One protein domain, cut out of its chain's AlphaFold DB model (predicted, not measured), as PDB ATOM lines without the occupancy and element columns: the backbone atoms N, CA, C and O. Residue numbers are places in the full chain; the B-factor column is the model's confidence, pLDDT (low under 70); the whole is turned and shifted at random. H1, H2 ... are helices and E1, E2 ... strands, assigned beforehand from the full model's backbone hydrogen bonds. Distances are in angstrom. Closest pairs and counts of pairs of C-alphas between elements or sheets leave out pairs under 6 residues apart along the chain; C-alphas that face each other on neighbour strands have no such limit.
ATOM      1  N   ILE A   6     208.680 251.582 251.450       73.12
ATOM      2  CA  ILE A   6     209.811 250.832 251.980       73.12
ATOM      3  C   ILE A   6     210.164 251.279 253.403       73.12
ATOM      4  O   ILE A   6     210.221 250.424 254.277       73.12
ATOM      5  N   PHE A   7     210.349 252.577 253.674       73.00
ATOM      6  CA  PHE A   7     210.689 253.054 255.022       73.00
ATOM      7  C   PHE A   7     209.541 252.843 256.001       73.00
ATOM      8  O   PHE A   7     209.764 252.375 257.111       73.00
ATOM      9  N   TYR A   8     208.310 253.105 255.564       75.44
ATOM     10  CA  TYR A   8     207.129 252.864 256.385       75.44
ATOM     11  C   TYR A   8     207.023 251.391 256.805       75.44
ATOM     12  O   TYR A   8     206.932 251.080 257.990       75.44
ATOM     13  N   SER A   9     207.108 250.468 255.841       74.31
ATOM     14  CA  SER A   9     207.083 249.032 256.126       74.31
ATOM     15  C   SER A   9     208.310 248.565 256.908       74.31
ATOM     16  O   SER A   9     208.182 247.662 257.730       74.31
ATOM     17  N   LEU A  10     209.479 249.177 256.697       80.75
ATOM     18  CA  LEU A  10     210.697 248.861 257.440       80.75
ATOM     19  C   LEU A  10     210.558 249.247 258.913       80.75
ATOM     20  O   LEU A  10     210.835 248.408 259.762       80.75
ATOM     21  N   PHE A  11     210.098 250.459 259.229       78.12
ATOM     22  CA  PHE A  11     209.887 250.883 260.615       78.12
ATOM     23  C   PHE A  11     208.733 250.127 261.278       78.12
ATOM     24  O   PHE A  11     208.843 249.767 262.447       78.12
ATOM     25  N   GLN A  12     207.679 249.792 260.527       75.69
ATOM     26  CA  GLN A  12     206.599 248.934 261.016       75.69
ATOM     27  C   GLN A  12     207.087 247.509 261.345       75.69
ATOM     28  O   GLN A  12     206.629 246.916 262.319       75.69
ATOM     29  N   ALA A  13     208.004 246.947 260.549       79.69
ATOM     30  CA  ALA A  13     208.567 245.615 260.783       79.69
ATOM     31  C   ALA A  13     209.700 245.613 261.826       79.69
ATOM     32  O   ALA A  13     209.851 244.653 262.579       79.69
ATOM     33  N   PHE A  14     210.491 246.686 261.872       80.69
ATOM     34  CA  PHE A  14     211.707 246.814 262.669       80.69
ATOM     35  C   PHE A  14     211.763 248.176 263.351       80.69
ATOM     36  O   PHE A  14     212.494 249.093 262.970       80.69
ATOM     37  N   LEU A  15     211.010 248.254 264.436       78.25
ATOM     38  CA  LEU A  15     210.872 249.436 265.269       78.25
ATOM     39  C   LEU A  15     212.231 249.912 265.846       78.25
ATOM     40  O   LEU A  15     212.441 251.098 266.084       78.25
ATOM     41  N   SER A  16     213.186 248.990 266.028       79.88
ATOM     42  CA  SER A  16     214.482 249.232 266.682       79.88
ATOM     43  C   SER A  16     215.472 249.989 265.804       79.88
ATOM     44  O   SER A  16     216.376 250.644 266.319       79.88
ATOM     45  N   ILE A  17     215.289 249.941 264.481       82.25
ATOM     46  CA  ILE A  17     216.164 250.620 263.520       82.25
ATOM     47  C   ILE A  17     216.130 252.133 263.735       82.25
ATOM     48  O   ILE A  17     217.172 252.776 263.659       82.25
ATOM     49  N   PHE A  18     214.965 252.700 264.056       81.81
ATOM     50  CA  PHE A  18     214.845 254.130 264.331       81.81
ATOM     51  C   PHE A  18     215.730 254.557 265.511       81.81
ATOM     52  O   PHE A  18     216.567 255.446 265.363       81.81
ATOM     53  N   PHE A  19     215.623 253.857 266.643       82.25
ATOM     54  CA  PHE A  19     216.434 254.113 267.837       82.25
ATOM     55  C   PHE A  19     217.930 253.904 267.587       82.25
ATOM     56  O   PHE A  19     218.755 254.666 268.089       82.25
ATOM     57  N   ALA A  20     218.291 252.927 266.752       83.00
ATOM     58  CA  ALA A  20     219.671 252.724 266.329       83.00
ATOM     59  C   ALA A  20     220.212 253.893 265.481       83.00
ATOM     60  O   ALA A  20     221.372 254.265 265.643       83.00
ATOM     61  N   ILE A  21     219.381 254.497 264.619       82.50
ATOM     62  CA  ILE A  21     219.758 255.652 263.783       82.50
ATOM     63  C   ILE A  21     219.972 256.909 264.634       82.50
ATOM     64  O   ILE A  21     220.929 257.643 264.396       82.50
ATOM     65  N   ILE A  22     219.115 257.152 265.631       81.88
ATOM     66  CA  ILE A  22     219.249 258.311 266.532       81.88
ATOM     67  C   ILE A  22     220.276 258.092 267.657       81.88
ATOM     68  O   ILE A  22     220.580 259.021 268.399       81.88
ATOM     69  N   GLY A  23     220.833 256.882 267.784       79.81
ATOM     70  CA  GLY A  23     221.821 256.533 268.809       79.81
ATOM     71  C   GLY A  23     221.235 256.184 270.184       79.81
ATOM     72  O   GLY A  23     221.991 255.969 271.129       79.81
ATOM     73  N   GLU A  24     219.913 256.060 270.309       77.81
ATOM     74  CA  GLU A  24     219.209 255.713 271.552       77.81
ATOM     75  C   GLU A  24     218.959 254.202 271.685       77.81
ATOM     76  O   GLU A  24     217.841 253.731 271.888       77.81
ATOM     77  N   ASN A  25     220.025 253.404 271.607       68.06
ATOM     78  CA  ASN A  25     219.935 251.939 271.676       68.06
ATOM     79  C   ASN A  25     219.521 251.394 273.066       68.06
ATOM     80  O   ASN A  25     219.321 250.194 273.238       68.06
ATOM     81  N   THR A  26     219.425 252.260 274.079       70.62
ATOM     82  CA  THR A  26     218.960 251.915 275.432       70.62
ATOM     83  C   THR A  26     217.442 251.883 275.544       70.62
ATOM     84  O   THR A  26     216.912 251.374 276.535       70.62
ATOM     85  N   ILE A  27     216.727 252.428 274.558       74.44
ATOM     86  CA  ILE A  27     215.274 252.487 274.601       74.44
ATOM     87  C   ILE A  27     214.692 251.126 274.249       74.44
ATOM     88  O   ILE A  27     214.968 250.543 273.201       74.44
ATOM     89  N   ASN A  28     213.840 250.623 275.145       77.56
ATOM     90  CA  ASN A  28     213.119 249.389 274.903       77.56
ATOM     91  C   ASN A  28     212.089 249.618 273.802       77.56
ATOM     92  O   ASN A  28     210.993 250.116 274.037       77.56
ATOM     93  N   THR A  29     212.450 249.224 272.594       74.69
ATOM     94  CA  THR A  29     211.624 249.404 271.412       74.69
ATOM     95  C   THR A  29     210.278 248.678 271.510       74.69
ATOM     96  O   THR A  29     209.279 249.176 271.011       74.69
ATOM     97  N   ASN A  30     210.204 247.544 272.218       77.25
ATOM     98  CA  ASN A  30     208.929 246.850 272.453       77.25
ATOM     99  C   ASN A  30     207.977 247.644 273.358       77.25
ATOM    100  O   ASN A  30     206.784 247.344 273.392       77.25
ATOM    101  N   ALA A  31     208.493 248.641 274.083       80.50
ATOM    102  CA  ALA A  31     207.680 249.580 274.839       80.50
ATOM    103  C   ALA A  31     207.068 250.676 273.956       80.50
ATOM    104  O   ALA A  31     206.310 251.477 274.483       80.50
ATOM    105  N   TYR A  32     207.354 250.707 272.650       83.81
ATOM    106  CA  TYR A  32     206.799 251.667 271.702       83.81
ATOM    107  C   TYR A  32     205.952 250.970 270.633       83.81
ATOM    108  O   TYR A  32     206.083 249.775 270.358       83.81
ATOM    109  N   GLU A  33     205.055 251.734 270.029       83.50
ATOM    110  CA  GLU A  33     204.236 251.362 268.888       83.50
ATOM    111  C   GLU A  33     204.399 252.414 267.796       83.50
ATOM    112  O   GLU A  33     204.384 253.607 268.083       83.50
ATOM    113  N   PHE A  34     204.571 251.979 266.550       83.56
ATOM    114  CA  PHE A  34     204.682 252.884 265.413       83.56
ATOM    115  C   PHE A  34     203.352 252.979 264.688       83.56
ATOM    116  O   PHE A  34     202.817 251.972 264.218       83.56
ATOM    117  N   VAL A  35     202.840 254.200 264.578       77.81
ATOM    118  CA  VAL A  35     201.578 254.503 263.907       77.81
ATOM    119  C   VAL A  35     201.769 255.632 262.900       77.81
ATOM    120  O   VAL A  35     202.465 256.607 263.167       77.81
ATOM    121  N   SER A  36     201.131 255.527 261.735       73.00
ATOM    122  CA  SER A  36     201.025 256.662 260.810       73.00
ATOM    123  C   SER A  36     199.821 257.506 261.201       73.00
ATOM    124  O   SER A  36     198.704 256.985 261.272       73.00
ATOM    125  N   VAL A  37     200.027 258.802 261.439       66.56
ATOM    126  CA  VAL A  37     198.945 259.737 261.769       66.56
ATOM    127  C   VAL A  37     198.877 260.819 260.703       66.56
ATOM    128  O   VAL A  37     199.774 261.646 260.555       66.56
ATOM    129  N   GLU A  38     197.769 260.844 259.969       64.81
ATOM    130  CA  GLU A  38     197.474 261.926 259.039       64.81
ATOM    131  C   GLU A  38     196.699 263.032 259.765       64.81
ATOM    132  O   GLU A  38     195.525 262.861 260.106       64.81
ATOM    133  N   ILE A  39     197.349 264.174 260.015       59.62
ATOM    134  CA  ILE A  39     196.688 265.332 260.623       59.62
ATOM    135  C   ILE A  39     195.941 266.097 259.527       59.62
ATOM    136  O   ILE A  39     196.527 266.687 258.619       59.62
ATOM    137  N   LYS A  40     194.609 266.094 259.619       60.62
ATOM    138  CA  LYS A  40     193.711 266.670 258.604       60.62
ATOM    139  C   LYS A  40     193.615 268.201 258.626       60.62
ATOM    140  O   LYS A  40     192.938 268.761 257.773       60.62
ATOM    141  N   GLU A  41     194.261 268.881 259.573       53.75
ATOM    142  CA  GLU A  41     193.971 270.293 259.851       53.75
ATOM    143  C   GLU A  41     194.746 271.298 258.982       53.75
ATOM    144  O   GLU A  41     194.258 272.399 258.769       53.75
ATOM    145  N   THR A  42     195.915 270.956 258.423       48.09
ATOM    146  CA  THR A  42     196.675 271.876 257.540       48.09
ATOM    147  C   THR A  42     197.780 271.142 256.772       48.09
ATOM    148  O   THR A  42     198.957 271.382 256.983       48.09
ATOM    149  N   ALA A  43     197.441 270.200 255.886       54.69
ATOM    150  CA  ALA A  43     198.404 269.527 254.988       54.69
ATOM    151  C   ALA A  43     199.679 268.931 255.653       54.69
ATOM    152  O   ALA A  43     200.644 268.606 254.959       54.69
ATOM    153  N   PHE A  44     199.684 268.757 256.978       54.12
ATOM    154  CA  PHE A  44     200.772 268.167 257.743       54.12
ATOM    155  C   PHE A  44     200.535 266.663 257.810       54.12
ATOM    156  O   PHE A  44     199.663 266.168 258.524       54.12
ATOM    157  N   ARG A  45     201.300 265.927 257.011       57.97
ATOM    158  CA  ARG A  45     201.340 264.467 257.064       57.97
ATOM    159  C   ARG A  45     202.544 264.113 257.922       57.97
ATOM    160  O   ARG A  45     203.654 264.470 257.546       57.97
ATOM    161  N   ILE A  46     202.307 263.499 259.078       64.94
ATOM    162  CA  ILE A  46     203.379 262.914 259.880       64.94
ATOM    163  C   ILE A  46     203.566 261.499 259.342       64.94
ATOM    164  O   ILE A  46     202.615 260.713 259.336       64.94
ATOM    165  N   ASP A  47     204.753 261.193 258.821       65.62
ATOM    166  CA  ASP A  47     205.001 259.932 258.116       65.62
ATOM    167  C   ASP A  47     204.987 258.742 259.099       65.62
ATOM    168  O   ASP A  47     204.489 257.659 258.761       65.62
ATOM    169  N   GLY A  48     205.395 258.964 260.354       76.50
ATOM    170  CA  GLY A  48     205.172 258.013 261.440       76.50
ATOM    171  C   GLY A  48     205.482 258.550 262.838       76.50
ATOM    172  O   GLY A  48     206.346 259.402 263.024       76.50
ATOM    173  N   VAL A  49     204.757 258.040 263.832       81.25
ATOM    174  CA  VAL A  49     204.868 258.414 265.247       81.25
ATOM    175  C   VAL A  49     205.180 257.171 266.065       81.25
ATOM    176  O   VAL A  49     204.468 256.174 265.950       81.25
ATOM    177  N   PHE A  50     206.209 257.234 266.912       84.19
ATOM    178  CA  PHE A  50     206.467 256.221 267.933       84.19
ATOM    179  C   PHE A  50     205.810 256.649 269.243       84.19
ATOM    180  O   PHE A  50     206.216 257.634 269.865       84.19
ATOM    181  N   ILE A  51     204.798 255.892 269.652       82.00
ATOM    182  CA  ILE A  51     203.996 256.125 270.851       82.00
ATOM    183  C   ILE A  51     204.383 255.081 271.903       82.00
ATOM    184  O   ILE A  51     204.367 253.888 271.594       82.00
ATOM    185  N   PRO A  52     204.728 255.471 273.137       85.38
ATOM    186  CA  PRO A  52     204.966 254.517 274.207       85.38
ATOM    187  C   PRO A  52     203.668 253.775 274.563       85.38
ATOM    188  O   PRO A  52     202.614 254.377 274.747       85.38
ATOM    189  N   LYS A  53     203.742 252.446 274.666       79.31
ATOM    190  CA  LYS A  53     202.620 251.566 275.040       79.31
ATOM    191  C   LYS A  53     202.254 251.661 276.515       79.31
ATOM    192  O   LYS A  53     201.129 251.346 276.883       79.31
ATOM    193  N   ASN A  54     203.209 252.039 277.359       75.12
ATOM    194  CA  ASN A  54     202.922 252.379 278.742       75.12
ATOM    195  C   ASN A  54     202.700 253.889 278.811       75.12
ATOM    196  O   ASN A  54     203.577 254.647 278.412       75.12
ATOM    197  N   GLU A  55     201.569 254.322 279.372       62.12
ATOM    198  CA  GLU A  55     201.281 255.726 279.726       62.12
ATOM    199  C   GLU A  55     202.169 256.212 280.893       62.12
ATOM    200  O   GLU A  55     201.726 256.854 281.844       62.12
ATOM    201  N   SER A  56     203.456 255.874 280.862       62.31
ATOM    202  CA  SER A  56     204.446 256.489 281.730       62.31
ATOM    203  C   SER A  56     204.814 257.829 281.109       62.31
ATOM    204  O   SER A  56     205.437 257.885 280.054       62.31
ATOM    205  N   ILE A  57     204.435 258.907 281.795       61.47
ATOM    206  CA  ILE A  57     204.719 260.315 281.449       61.47
ATOM    207  C   ILE A  57     206.223 260.579 281.209       61.47
ATOM    208  O   ILE A  57     206.604 261.589 280.628       61.47
ATOM    209  N   GLU A  58     207.082 259.654 281.633       68.75
ATOM    210  CA  GLU A  58     208.536 259.697 281.490       68.75
ATOM    211  C   GLU A  58     209.044 259.246 280.105       68.75
ATOM    212  O   GLU A  58     210.228 259.409 279.816       68.75
ATOM    213  N   GLN A  59     208.189 258.675 279.245       76.12
ATOM    214  CA  GLN A  59     208.588 258.181 277.922       76.12
ATOM    215  C   GLN A  59     208.278 259.214 276.817       76.12
ATOM    216  O   GLN A  59     207.113 259.564 276.622       76.12
ATOM    217  N   PRO A  60     209.292 259.720 276.088       79.56
ATOM    218  CA  PRO A  60     209.096 260.741 275.056       79.56
ATOM    219  C   PRO A  60     208.374 260.195 273.815       79.56
ATOM    220  O   PRO A  60     208.540 259.039 273.440       79.56
ATOM    221  N   LEU A  61     207.601 261.049 273.137       80.94
ATOM    222  CA  LEU A  61     207.028 260.748 271.819       80.94
ATOM    223  C   LEU A  61     208.037 261.093 270.717       80.94
ATOM    224  O   LEU A  61     208.590 262.195 270.726       80.94
ATOM    225  N   TYR A  62     208.214 260.208 269.733       80.75
ATOM    226  CA  TYR A  62     209.075 260.481 268.576       80.75
ATOM    227  C   TYR A  62     208.244 260.650 267.308       80.75
ATOM    228  O   TYR A  62     207.373 259.832 267.016       80.75
ATOM    229  N   PHE A  63     208.550 261.694 266.540       79.62
ATOM    230  CA  PHE A  63     207.915 262.006 265.262       79.62
ATOM    231  C   PHE A  63     208.958 261.902 264.143       79.62
ATOM    232  O   PHE A  63     210.069 262.415 264.306       79.62
ATOM    233  N   VAL A  64     208.599 261.238 263.041       71.25
ATOM    234  CA  VAL A  64     209.406 261.092 261.813       71.25
ATOM    235  C   VAL A  64     208.786 261.882 260.673       71.25
ATOM    236  O   VAL A  64     207.546 261.786 260.495       71.25
TER     237      VAL A  64
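Overview. This is residues 6 to 64 of the 64 residues of an uncharacterized protein of Anabaenopsis circularis NIES-21 (UniProt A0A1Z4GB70). A long two-stranded hairpin, E1 and E2, has the short helix H1 over one face, while H2 follows H1 at a corner. The hairpin's tip, residues 39 to 44, sticks out at one end, and beyond E2 the tail loops out and folds back, residues 62 to 63 pairing antiparallel with residues 49 to 50 of E2. The printed part has 59 residues with two named helices and two named strands, in the order H1, H2, E1, E2; the sheet, E1 - E2, is antiparallel and the class is mixed, helices and strands. It is compact, with a radius of gyration of the C-alphas of 11.9 A and spans of 35 by 29 by 17 A.

Along the chain. H1 is residues 6 to 13, beginning at C-alpha 6 (209.811, 250.832, 251.980). H2 is residues 16 to 22; each helix is 10.3 A from first to last C-alpha. E1, residues 32 to 38, is 18.8 A long. E2, residues 45 to 52, is 20.2 A long, bends by 53 degrees at residue 48 and ends at C-alpha 52 (204.966, 254.517, 274.207).

Arrangement. E1 and E2 form an antiparallel hairpin at 154 degrees, with N 33 and O 51 within hydrogen-bond range at 2.7 A and N 49 and O 35 at 2.8 A. The closest C-alphas of H1 and E1, Gln 12 and Phe 34, are 6.2 A apart. H1 and H2 are close but not clearly touching: their closest C-alphas, Phe 11 and Ile 17, are 6.9 A apart. They run opposite ways at a steep tilt of 60 degrees. H2 and E2 are apart. In H1 and H2 every O i to N i+4 pair is within hydrogen-bond range.

Size, cuts and confidence. The C-alphas farthest apart, Thr 26 and Thr 42, are 34.9 A from each other. The printed part has no cut, and no link between named elements is long. Residues 53 to 64 hold no named element. The model's pLDDT is under 70 at residue 25, residues 37 to 47 and residues 55 to 58.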